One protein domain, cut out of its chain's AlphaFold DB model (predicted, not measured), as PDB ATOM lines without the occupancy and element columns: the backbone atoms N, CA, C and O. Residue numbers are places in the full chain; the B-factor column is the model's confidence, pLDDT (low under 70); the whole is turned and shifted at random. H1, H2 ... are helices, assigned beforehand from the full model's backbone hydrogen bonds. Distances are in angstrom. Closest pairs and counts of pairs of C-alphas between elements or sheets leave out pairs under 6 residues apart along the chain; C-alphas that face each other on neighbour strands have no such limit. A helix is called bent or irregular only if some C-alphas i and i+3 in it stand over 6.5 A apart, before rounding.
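This is residues 159 to 248 of the 249 residues of the protein "Redox-active membrane protein" of Mycoplasma sp. CAG:472 (UniProt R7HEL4). Read from the first residue and you find a short helix, H1, turning a corner into H2, which makes a narrow V of very unequal arms with one very long helix, H3. H3 makes the longest axis; residues 159 to 175, most of them in H1, stick out to one side, and residues 209 to 248 run on free. The printed part has 90 residues with three named helices in the order H1, H2, H3, no named strand, and is all helix. It is extended, with a radius of gyration of the C-alphas of 22.5 A and spans of 78 by 33 by 22 A.

Start with H1, residues 164 to 176, and H2, residues 179 to 193: they are close but not clearly touching, the closest C-alphas being those of Gly 176 and Met 182, 7.3 A apart. Their lines are about perpendicular, at 79 degrees. Go on to H3, residues 198 to 246, which forms a helical hairpin with H2, opposite ways at a shallow tilt of 24 degrees. H2 and H3 only just touch, with 3 pairs of C-alphas within 8 A, through residues 188 to 192 and 201 to 205 alone; the closest C-alphas are those of Cys 192 and Met 201, 5.6 A apart. H1 and H3 are apart. In H1, H2 and H3 every O i to N i+4 pair is within hydrogen-bond range.

Find C-alpha 164 at (287.312, 428.468, 289.671); from there H1 runs 17.9 A to C-alpha 176. H2 begins at C-alpha 179, (306.781, 431.798, 305.479), and runs 21.3 A. H3 runs 71.5 A, not bent, from C-alpha 198 to C-alpha 246 at (263.176, 404.980, 319.526).

Look at Lys 196 and Asn 248 for the two C-alphas farthest apart, 78.4 A. The printed part has no cut, and both links are tight. Mean pLDDT of the printed part is 76.7; residues 159 to 163 and 230 to 248 are under 70.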
ATOM      1  N   LYS A 159     279.664 437.619 292.647       51.75
ATOM      2  CA  LYS A 159     280.053 436.232 292.955       51.75
ATOM      3  C   LYS A 159     279.579 435.204 291.923       51.75
ATOM      4  O   LYS A 159     280.239 434.182 291.750       51.75
ATOM      5  N   LYS A 160     278.531 435.515 291.144       55.19
ATOM      6  CA  LYS A 160     278.027 434.660 290.047       55.19
ATOM      7  C   LYS A 160     279.033 434.454 288.896       55.19
ATOM      8  O   LYS A 160     278.790 433.620 288.029       55.19
ATOM      9  N   LYS A 161     280.164 435.179 288.863       54.25
ATOM     10  CA  LYS A 161     281.196 435.072 287.806       54.25
ATOM     11  C   LYS A 161     282.615 434.818 288.317       54.25
ATOM     12  O   LYS A 161     283.574 435.024 287.572       54.25
ATOM     13  N   VAL A 162     282.793 434.376 289.561       63.69
ATOM     14  CA  VAL A 162     284.143 434.048 290.035       63.69
ATOM     15  C   VAL A 162     284.541 432.700 289.440       63.69
ATOM     16  O   VAL A 162     284.038 431.647 289.825       63.69
ATOM     17  N   SER A 163     285.422 432.737 288.444       67.19
ATOM     18  CA  SER A 163     285.912 431.528 287.798       67.19
ATOM     19  C   SER A 163     286.742 430.716 288.800       67.19
ATOM     20  O   SER A 163     287.570 431.252 289.535       67.19
ATOM     21  N   ILE A 164     286.535 429.399 288.834       78.81
ATOM     22  CA  ILE A 164     287.312 428.468 289.671       78.81
ATOM     23  C   ILE A 164     288.838 428.674 289.500       78.81
ATOM     24  O   ILE A 164     289.552 428.644 290.505       78.81
ATOM     25  N   PRO A 165     289.365 428.973 288.289       73.38
ATOM     26  CA  PRO A 165     290.770 429.338 288.113       73.38
ATOM     27  C   PRO A 165     291.205 430.594 288.879       73.38
ATOM     28  O   PRO A 165     292.327 430.627 289.374       73.38
ATOM     29  N   LEU A 166     290.345 431.612 289.003       75.19
ATOM     30  CA  LEU A 166     290.659 432.830 289.755       75.19
ATOM     31  C   LEU A 166     290.794 432.530 291.252       75.19
ATOM     32  O   LEU A 166     291.742 432.983 291.887       75.19
ATOM     33  N   VAL A 167     289.898 431.707 291.803       76.94
ATOM     34  CA  VAL A 167     289.986 431.261 293.205       76.94
ATOM     35  C   VAL A 167     291.248 430.433 293.432       76.94
ATOM     36  O   VAL A 167     291.967 430.666 294.400       76.94
ATOM     37  N   ALA A 168     291.557 429.507 292.521       80.00
ATOM     38  CA  ALA A 168     292.774 428.704 292.593       80.00
ATOM     39  C   ALA A 168     294.044 429.570 292.512       80.00
ATOM     40  O   ALA A 168     294.996 429.325 293.249       80.00
ATOM     41  N   MET A 169     294.049 430.606 291.665       76.50
ATOM     42  CA  MET A 169     295.156 431.559 291.563       76.50
ATOM     43  C   MET A 169     295.341 432.347 292.867       76.50
ATOM     44  O   MET A 169     296.471 432.482 293.330       76.50
ATOM     45  N   ILE A 170     294.252 432.822 293.481       81.44
ATOM     46  CA  ILE A 170     294.309 433.550 294.758       81.44
ATOM     47  C   ILE A 170     294.793 432.630 295.881       81.44
ATOM     48  O   ILE A 170     295.719 432.993 296.597       81.44
ATOM     49  N   LEU A 171     294.226 431.429 296.019       78.62
ATOM     50  CA  LEU A 171     294.647 430.468 297.044       78.62
ATOM     51  C   LEU A 171     296.104 430.036 296.860       78.62
ATOM     52  O   LEU A 171     296.840 429.960 297.838       78.62
ATOM     53  N   GLY A 172     296.536 429.817 295.616       80.56
ATOM     54  CA  GLY A 172     297.931 429.519 295.301       80.56
ATOM     55  C   GLY A 172     298.869 430.683 295.620       80.56
ATOM     56  O   GLY A 172     299.972 430.458 296.109       80.56
ATOM     57  N   ALA A 173     298.435 431.928 295.400       78.56
ATOM     58  CA  ALA A 173     299.199 433.102 295.811       78.56
ATOM     59  C   ALA A 173     299.298 433.189 297.340       78.56
ATOM     60  O   ALA A 173     300.393 433.353 297.867       78.56
ATOM     61  N   VAL A 174     298.183 433.014 298.055       80.62
ATOM     62  CA  VAL A 174     298.144 433.038 299.525       80.62
ATOM     63  C   VAL A 174     299.033 431.943 300.127       80.62
ATOM     64  O   VAL A 174     299.810 432.237 301.033       80.62
ATOM     65  N   ASP A 175     298.990 430.717 299.598       81.19
ATOM     66  CA  ASP A 175     299.859 429.618 300.053       81.19
ATOM     67  C   ASP A 175     301.329 429.836 299.640       81.19
ATOM     68  O   ASP A 175     302.255 429.473 300.363       81.19
ATOM     69  N   GLY A 176     301.575 430.520 298.518       76.81
ATOM     70  CA  GLY A 176     302.918 430.913 298.079       76.81
ATOM     71  C   GLY A 176     303.600 431.942 298.990       76.81
ATOM     72  O   GLY A 176     304.825 431.928 299.111       76.81
ATOM     73  N   PHE A 177     302.825 432.793 299.671       76.25
ATOM     74  CA  PHE A 177     303.323 433.732 300.686       76.25
ATOM     75  C   PHE A 177     303.472 433.101 302.083       76.25
ATOM     76  O   PHE A 177     303.779 433.803 303.048       76.25
ATOM     77  N   ASN A 178     303.300 431.782 302.214       85.12
ATOM     78  CA  ASN A 178     303.550 431.072 303.461       85.12
ATOM     79  C   ASN A 178     305.043 431.178 303.841       85.12
ATOM     80  O   ASN A 178     305.900 430.777 303.042       85.12
ATOM     81  N   PRO A 179     305.389 431.660 305.055       82.50
ATOM     82  CA  PRO A 179     306.781 431.798 305.479       82.50
ATOM     83  C   PRO A 179     307.560 430.488 305.316       82.50
ATOM     84  O   PRO A 179     308.688 430.515 304.836       82.50
ATOM     85  N   CYS A 180     306.952 429.334 305.605       83.94
ATOM     86  CA  CYS A 180     307.587 428.025 305.437       83.94
ATOM     87  C   CYS A 180     307.974 427.737 303.975       83.94
ATOM     88  O   CYS A 180     309.072 427.241 303.712       83.94
ATOM     89  N   ALA A 181     307.102 428.079 303.022       82.88
ATOM     90  CA  ALA A 181     307.364 427.900 301.596       82.88
ATOM     91  C   ALA A 181     308.459 428.857 301.098       82.88
ATOM     92  O   ALA A 181     309.302 428.472 300.284       82.88
ATOM     93  N   MET A 182     308.503 430.077 301.642       84.81
ATOM     94  CA  MET A 182     309.511 431.077 301.291       84.81
ATOM     95  C   MET A 182     310.936 430.627 301.658       84.81
ATOM     96  O   MET A 182     311.851 430.767 300.844       84.81
ATOM     97  N   TRP A 183     311.139 430.031 302.839       86.06
ATOM     98  CA  TRP A 183     312.460 429.524 303.254       86.06
ATOM     99  C   TRP A 183     312.966 428.390 302.355       86.06
ATOM    100  O   TRP A 183     314.141 428.361 301.983       86.06
ATOM    101  N   ILE A 184     312.076 427.480 301.954       87.19
ATOM    102  CA  ILE A 184     312.403 426.387 301.027       87.19
ATOM    103  C   ILE A 184     312.753 426.949 299.643       87.19
ATOM    104  O   ILE A 184     313.713 426.498 299.015       87.19
ATOM    105  N   LEU A 185     312.021 427.966 299.177       85.38
ATOM    106  CA  LEU A 185     312.303 428.619 297.900       85.38
ATOM    107  C   LEU A 185     313.696 429.266 297.888       85.38
ATOM    108  O   LEU A 185     314.440 429.094 296.923       85.38
ATOM    109  N   LEU A 186     314.082 429.951 298.968       86.88
ATOM    110  CA  LEU A 186     315.419 430.536 299.106       86.88
ATOM    111  C   LEU A 186     316.522 429.469 299.075       86.88
ATOM    112  O   LEU A 186     317.537 429.652 298.398       86.88
ATOM    113  N   LEU A 187     316.304 428.332 299.742       88.25
ATOM    114  CA  LEU A 187     317.219 427.188 299.687       88.25
ATOM    115  C   LEU A 187     317.392 426.686 298.246       88.25
ATOM    116  O   LEU A 187     318.522 426.485 297.791       88.25
ATOM    117  N   LEU A 188     316.293 426.533 297.503       87.75
ATOM    118  CA  LEU A 188     316.332 426.066 296.116       87.75
ATOM    119  C   LEU A 188     317.029 427.049 295.182       87.75
ATOM    120  O   LEU A 188     317.803 426.618 294.326       87.75
ATOM    121  N   ILE A 189     316.779 428.350 295.338       89.31
ATOM    122  CA  ILE A 189     317.415 429.385 294.517       89.31
ATOM    123  C   ILE A 189     318.928 429.373 294.748       89.31
ATOM    124  O   ILE A 189     319.683 429.307 293.776       89.31
ATOM    125  N   ASN A 190     319.377 429.344 296.006       90.69
ATOM    126  CA  ASN A 190     320.802 429.288 296.339       90.69
ATOM    127  C   ASN A 190     321.482 428.046 295.749       90.69
ATOM    128  O   ASN A 190     322.565 428.136 295.165       90.69
ATOM    129  N   MET A 191     320.815 426.893 295.823       88.06
ATOM    130  CA  MET A 191     321.312 425.663 295.211       88.06
ATOM    131  C   MET A 191     321.362 425.758 293.676       88.06
ATOM    132  O   MET A 191     322.336 425.317 293.067       88.06
ATOM    133  N   CYS A 192     320.350 426.360 293.041       86.19
ATOM    134  CA  CYS A 192     320.296 426.531 291.587       86.19
ATOM    135  C   CYS A 192     321.375 427.488 291.068       86.19
ATOM    136  O   CYS A 192     321.985 427.200 290.040       86.19
ATOM    137  N   ILE A 193     321.644 428.588 291.781       87.12
ATOM    138  CA  ILE A 193     322.678 429.570 291.410       87.12
ATOM    139  C   ILE A 193     324.071 428.925 291.405       87.12
ATOM    140  O   ILE A 193     324.893 429.229 290.541       87.12
ATOM    141  N   SER A 194     324.330 427.986 292.321       88.19
ATOM    142  CA  SER A 194     325.610 427.272 292.383       88.19
ATOM    143  C   SER A 194     325.849 426.327 291.190       88.19
ATOM    144  O   SER A 194     326.976 425.865 290.986       88.19
ATOM    145  N   ILE A 195     324.821 426.022 290.388       91.25
ATOM    146  CA  ILE A 195     324.902 425.106 289.246       91.25
ATOM    147  C   ILE A 195     325.097 425.908 287.950       91.25
ATOM    148  O   ILE A 195     324.180 426.542 287.443       91.25
ATOM    149  N   LYS A 196     326.284 425.803 287.334       85.31
ATOM    150  CA  LYS A 196     326.581 426.458 286.040       85.31
ATOM    151  C   LYS A 196     325.796 425.877 284.847       85.31
ATOM    152  O   LYS A 196     325.623 426.551 283.835       85.31
ATOM    153  N   ASP A 197     325.341 424.625 284.936       91.88
ATOM    154  CA  ASP A 197     324.676 423.915 283.834       91.88
ATOM    155  C   ASP A 197     323.142 424.048 283.886       91.88
ATOM    156  O   ASP A 197     322.465 423.503 284.766       91.88
ATOM    157  N   LYS A 198     322.576 424.706 282.868       86.31
ATOM    158  CA  LYS A 198     321.131 424.950 282.721       86.31
ATOM    159  C   LYS A 198     320.297 423.665 282.656       86.31
ATOM    160  O   LYS A 198     319.122 423.693 283.025       86.31
ATOM    161  N   LYS A 199     320.860 422.539 282.192       88.12
ATOM    162  CA  LYS A 199     320.140 421.252 282.153       88.12
ATOM    163  C   LYS A 199     319.967 420.676 283.554       88.12
ATOM    164  O   LYS A 199     318.863 420.269 283.906       88.12
ATOM    165  N   LYS A 200     321.029 420.703 284.362       87.12
ATOM    166  CA  LYS A 200     320.999 420.236 285.757       87.12
ATOM    167  C   LYS A 200     320.074 421.102 286.610       87.12
ATOM    168  O   LYS A 200     319.267 420.560 287.356       87.12
ATOM    169  N   MET A 201     320.100 422.420 286.404       87.06
ATOM    170  CA  MET A 201     319.189 423.356 287.072       87.06
ATOM    171  C   MET A 201     317.709 423.020 286.813       87.06
ATOM    172  O   MET A 201     316.918 422.935 287.749       87.06
ATOM    173  N   ARG A 202     317.329 422.756 285.552       86.81
ATOM    174  CA  ARG A 202     315.947 422.373 285.202       86.81
ATOM    175  C   ARG A 202     315.528 421.038 285.816       86.81
ATOM    176  O   ARG A 202     314.378 420.911 286.218       86.81
ATOM    177  N   ILE A 203     316.437 420.062 285.887       90.62
ATOM    178  CA  ILE A 203     316.151 418.755 286.495       90.62
ATOM    179  C   ILE A 203     315.843 418.926 287.982       90.62
ATOM    180  O   ILE A 203     314.802 418.450 288.423       90.62
ATOM    181  N   VAL A 204     316.687 419.655 288.720       88.19
ATOM    182  CA  VAL A 204     316.493 419.901 290.160       88.19
ATOM    183  C   VAL A 204     315.155 420.602 290.416       88.19
ATOM    184  O   VAL A 204     314.343 420.107 291.200       88.19
ATOM    185  N   GLY A 205     314.869 421.689 289.692       88.94
ATOM    186  CA  GLY A 205     313.599 422.408 289.824       88.94
ATOM    187  C   GLY A 205     312.381 421.534 289.506       88.94
ATOM    188  O   GLY A 205     311.414 421.517 290.265       88.94
ATOM    189  N   PHE A 206     312.440 420.742 288.431       88.88
ATOM    190  CA  PHE A 206     311.333 419.859 288.062       88.88
ATOM    191  C   PHE A 206     311.122 418.735 289.083       88.88
ATOM    192  O   PHE A 206     309.982 418.449 289.436       88.88
ATOM    193  N   THR A 207     312.196 418.129 289.604       90.12
ATOM    194  CA  THR A 207     312.087 417.106 290.658       90.12
ATOM    195  C   THR A 207     311.468 417.660 291.937       90.12
ATOM    196  O   THR A 207     310.645 416.985 292.550       90.12
ATOM    197  N   PHE A 208     311.798 418.901 292.304       88.00
ATOM    198  CA  PHE A 208     311.204 419.562 293.461       88.00
ATOM    199  C   PHE A 208     309.702 419.822 293.274       88.00
ATOM    200  O   PHE A 208     308.906 419.451 294.139       88.00
ATOM    201  N   ILE A 209     309.305 420.413 292.137       88.56
ATOM    202  CA  ILE A 209     307.894 420.704 291.829       88.56
ATOM    203  C   ILE A 209     307.083 419.404 291.775       88.56
ATOM    204  O   ILE A 209     306.001 419.327 292.353       88.56
ATOM    205  N   LEU A 210     307.619 418.369 291.123       90.12
ATOM    206  CA  LEU A 210     306.953 417.077 290.993       90.12
ATOM    207  C   LEU A 210     306.798 416.370 292.346       90.12
ATOM    208  O   LEU A 210     305.718 415.865 292.638       90.12
ATOM    209  N   SER A 211     307.844 416.366 293.177       89.88
ATOM    210  CA  SER A 211     307.787 415.797 294.529       89.88
ATOM    211  C   SER A 211     306.759 416.526 295.399       89.88
ATOM    212  O   SER A 211     305.878 415.892 295.977       89.88
ATOM    213  N   SER A 212     306.798 417.862 295.417       85.00
ATOM    214  CA  SER A 212     305.869 418.685 296.205       85.00
ATOM    215  C   SER A 212     304.419 418.499 295.757       85.00
ATOM    216  O   SER A 212     303.534 418.308 296.589       85.00
ATOM    217  N   GLY A 213     304.178 418.483 294.442       86.06
ATOM    218  CA  GLY A 213     302.852 418.230 293.880       86.06
ATOM    219  C   GLY A 213     302.328 416.831 294.209       86.06
ATOM    220  O   GLY A 213     301.152 416.678 294.532       86.06
ATOM    221  N   LEU A 214     303.197 415.817 294.190       89.94
ATOM    222  CA  LEU A 214     302.830 414.445 294.543       89.94
ATOM    223  C   LEU A 214     302.474 414.309 296.028       89.94
ATOM    224  O   LEU A 214     301.475 413.669 296.350       89.94
ATOM    225  N   VAL A 215     303.242 414.940 296.921       89.25
ATOM    226  CA  VAL A 215     302.926 414.970 298.358       89.25
ATOM    227  C   VAL A 215     301.579 415.654 298.593       89.25
ATOM    228  O   VAL A 215     300.713 415.056 299.226       89.25
ATOM    229  N   TYR A 216     301.350 416.839 298.015       84.75
ATOM    230  CA  TYR A 216     300.069 417.549 298.140       84.75
ATOM    231  C   TYR A 216     298.886 416.726 297.614       84.75
ATOM    232  O   TYR A 216     297.838 416.654 298.258       84.75
ATOM    233  N   PHE A 217     299.056 416.066 296.466       84.25
ATOM    234  CA  PHE A 217     298.030 415.203 295.886       84.25
ATOM    235  C   PHE A 217     297.688 414.020 296.804       84.25
ATOM    236  O   PHE A 217     296.512 413.747 297.050       84.25
ATOM    237  N   LEU A 218     298.701 413.351 297.364       86.12
ATOM    238  CA  LEU A 218     298.503 412.258 298.319       86.12
ATOM    239  C   LEU A 218     297.841 412.738 299.614       86.12
ATOM    240  O   LEU A 218     296.956 412.055 300.127       86.12
ATOM    241  N   SER A 219     298.211 413.917 300.121       82.81
ATOM    242  CA  SER A 219     297.564 414.524 301.287       82.81
ATOM    243  C   SER A 219     296.081 414.800 301.030       82.81
ATOM    244  O   SER A 219     295.242 414.463 301.867       82.81
ATOM    245  N   MET A 220     295.733 415.335 299.856       82.12
ATOM    246  CA  MET A 220     294.340 415.606 299.491       82.12
ATOM    247  C   MET A 220     293.520 414.313 299.348       82.12
ATOM    248  O   MET A 220     292.398 414.234 299.857       82.12
ATOM    249  N   LEU A 221     294.091 413.267 298.738       81.75
ATOM    250  CA  LEU A 221     293.477 411.934 298.692       81.75
ATOM    251  C   LEU A 221     293.299 411.331 300.092       81.75
ATOM    252  O   LEU A 221     292.250 410.753 300.383       81.75
ATOM    253  N   GLY A 222     294.296 411.491 300.965       84.19
ATOM    254  CA  GLY A 222     294.256 411.019 302.347       84.19
ATOM    255  C   GLY A 222     293.130 411.668 303.151       84.19
ATOM    256  O   GLY A 222     292.357 410.961 303.793       84.19
ATOM    257  N   ILE A 223     292.974 412.993 303.057       78.19
ATOM    258  CA  ILE A 223     291.887 413.736 303.720       78.19
ATOM    259  C   ILE A 223     290.516 413.299 303.178       78.19
ATOM    260  O   ILE A 223     289.569 413.099 303.946       78.19
ATOM    261  N   GLY A 224     290.398 413.084 301.864       75.81
ATOM    262  CA  GLY A 224     289.169 412.578 301.247       75.81
ATOM    263  C   GLY A 224     288.803 411.164 301.715       75.81
ATOM    264  O   GLY A 224     287.649 410.882 302.036       75.81
ATOM    265  N   PHE A 225     289.790 410.274 301.822       77.69
ATOM    266  CA  PHE A 225     289.574 408.918 302.321       77.69
ATOM    267  C   PHE A 225     289.236 408.907 303.815       77.69
ATOM    268  O   PHE A 225     288.290 408.235 304.228       77.69
ATOM    269  N   TYR A 226     289.960 409.695 304.613       77.12
ATOM    270  CA  TYR A 226     289.728 409.841 306.046       77.12
ATOM    271  C   TYR A 226     288.316 410.358 306.328       77.12
ATOM    272  O   TYR A 226     287.576 409.739 307.090       77.12
ATOM    273  N   SER A 227     287.897 411.434 305.655       71.75
ATOM    274  CA  SER A 227     286.551 411.992 305.827       71.75
ATOM    275  C   SER A 227     285.460 410.990 305.433       71.75
ATOM    276  O   SER A 227     284.496 410.832 306.177       71.75
ATOM    277  N   ARG A 228     285.630 410.228 304.343       70.56
ATOM    278  CA  ARG A 228     284.672 409.187 303.926       70.56
ATOM    279  C   ARG A 228     284.621 407.996 304.886       70.56
ATOM    280  O   ARG A 228     283.533 407.494 305.176       70.56
ATOM    281  N   PHE A 229     285.770 407.552 305.392       75.00
ATOM    282  CA  PHE A 229     285.863 406.475 306.378       75.00
ATOM    283  C   PHE A 229     285.182 406.865 307.698       75.00
ATOM    284  O   PHE A 229     284.355 406.108 308.218       75.00
ATOM    285  N   PHE A 230     285.461 408.073 308.195       69.44
ATOM    286  CA  PHE A 230     284.820 408.618 309.391       69.44
ATOM    287  C   PHE A 230     283.322 408.849 309.183       69.44
ATOM    288  O   PHE A 230     282.535 408.441 310.035       69.44
ATOM    289  N   TYR A 231     282.907 409.401 308.038       66.06
ATOM    290  CA  TYR A 231     281.492 409.588 307.702       66.06
ATOM    291  C   TYR A 231     280.731 408.254 307.717       66.06
ATOM    292  O   TYR A 231     279.695 408.137 308.364       66.06
ATOM    293  N   SER A 232     281.258 407.198 307.092       67.00
ATOM    294  CA  SER A 232     280.566 405.899 307.067       67.00
ATOM    295  C   SER A 232     280.417 405.271 308.463       67.00
ATOM    296  O   SER A 232     279.355 404.744 308.790       67.00
ATOM    297  N   ASN A 233     281.450 405.361 309.309       62.75
ATOM    298  CA  ASN A 233     281.449 404.711 310.624       62.75
ATOM    299  C   ASN A 233     280.675 405.498 311.686       62.75
ATOM    300  O   ASN A 233     280.001 404.902 312.526       62.75
ATOM    301  N   ILE A 234     280.739 406.828 311.644       60.72
ATOM    302  CA  ILE A 234     280.026 407.690 312.584       60.72
ATOM    303  C   ILE A 234     278.530 407.680 312.269       60.72
ATOM    304  O   ILE A 234     277.735 407.344 313.145       60.72
ATOM    305  N   TYR A 235     278.125 407.936 311.022       58.25
ATOM    306  CA  TYR A 235     276.699 408.017 310.680       58.25
ATOM    307  C   TYR A 235     275.962 406.692 310.903       58.25
ATOM    308  O   TYR A 235     274.839 406.697 311.401       58.25
ATOM    309  N   LYS A 236     276.602 405.545 310.636       54.59
ATOM    310  CA  LYS A 236     276.009 404.223 310.897       54.59
ATOM    311  C   LYS A 236     275.840 403.951 312.398       54.59
ATOM    312  O   LYS A 236     274.853 403.343 312.802       54.59
ATOM    313  N   LYS A 237     276.760 404.453 313.233       56.09
ATOM    314  CA  LYS A 237     276.676 404.346 314.697       56.09
ATOM    315  C   LYS A 237     275.584 405.253 315.269       56.09
ATOM    316  O   LYS A 237     274.820 404.786 316.105       56.09
ATOM    317  N   TYR A 238     275.447 406.485 314.771       57.56
ATOM    318  CA  TYR A 238     274.376 407.404 315.182       57.56
ATOM    319  C   TYR A 238     272.986 406.929 314.732       57.56
ATOM    320  O   TYR A 238     272.063 406.955 315.541       57.56
ATOM    321  N   TYR A 239     272.831 406.402 313.510       56.59
ATOM    322  CA  TYR A 239     271.559 405.815 313.061       56.59
ATOM    323  C   TYR A 239     271.166 404.567 313.864       56.59
ATOM    324  O   TYR A 239     270.002 404.428 314.229       56.59
ATOM    325  N   CYS A 240     272.116 403.681 314.193       54.97
ATOM    326  CA  CYS A 240     271.834 402.542 315.072       54.97
ATOM    327  C   CYS A 240     271.451 402.986 316.490       54.97
ATOM    328  O   CYS A 240     270.524 402.424 317.063       54.97
ATOM    329  N   TYR A 241     272.128 403.993 317.053       55.69
ATOM    330  CA  TYR A 241     271.830 404.478 318.404       55.69
ATOM    331  C   TYR A 241     270.467 405.184 318.470       55.69
ATOM    332  O   TYR A 241     269.683 404.933 319.381       55.69
ATOM    333  N   PHE A 242     270.146 405.994 317.459       52.59
ATOM    334  CA  PHE A 242     268.853 406.668 317.335       52.59
ATOM    335  C   PHE A 242     267.708 405.667 317.104       52.59
ATOM    336  O   PHE A 242     266.660 405.770 317.736       52.59
ATOM    337  N   SER A 243     267.930 404.639 316.276       52.19
ATOM    338  CA  SER A 243     266.966 403.557 316.041       52.19
ATOM    339  C   SER A 243     266.733 402.684 317.284       52.19
ATOM    340  O   SER A 243     265.606 402.264 317.524       52.19
ATOM    341  N   TYR A 244     267.762 402.438 318.105       55.75
ATOM    342  CA  TYR A 244     267.636 401.659 319.345       55.75
ATOM    343  C   TYR A 244     266.935 402.436 320.471       55.75
ATOM    344  O   TYR A 244     266.190 401.843 321.250       55.75
ATOM    345  N   TYR A 245     267.138 403.757 320.540       53.81
ATOM    346  CA  TYR A 245     266.470 404.625 321.514       53.81
ATOM    347  C   TYR A 245     264.970 404.775 321.213       53.81
ATOM    348  O   TYR A 245     264.155 404.671 322.120       53.81
ATOM    349  N   PHE A 246     264.587 404.904 319.938       48.72
ATOM    350  CA  PHE A 246     263.176 404.980 319.526       48.72
ATOM    351  C   PHE A 246     262.412 403.651 319.599       48.72
ATOM    352  O   PHE A 246     261.192 403.646 319.495       48.72
ATOM    353  N   ARG A 247     263.109 402.517 319.734       49.72
ATOM    354  CA  ARG A 247     262.487 401.186 319.833       49.72
ATOM    355  C   ARG A 247     262.243 400.734 321.278       49.72
ATOM    356  O   ARG A 247     261.582 399.723 321.473       49.72
ATOM    357  N   ASN A 248     262.819 401.442 322.252       47.69
ATOM    358  CA  ASN A 248     262.673 401.195 323.692       47.69
ATOM    359  C   ASN A 248     261.904 402.324 324.415       47.69
ATOM    360  O   ASN A 248     261.925 402.387 325.643       47.69
TER     361      ASN A 248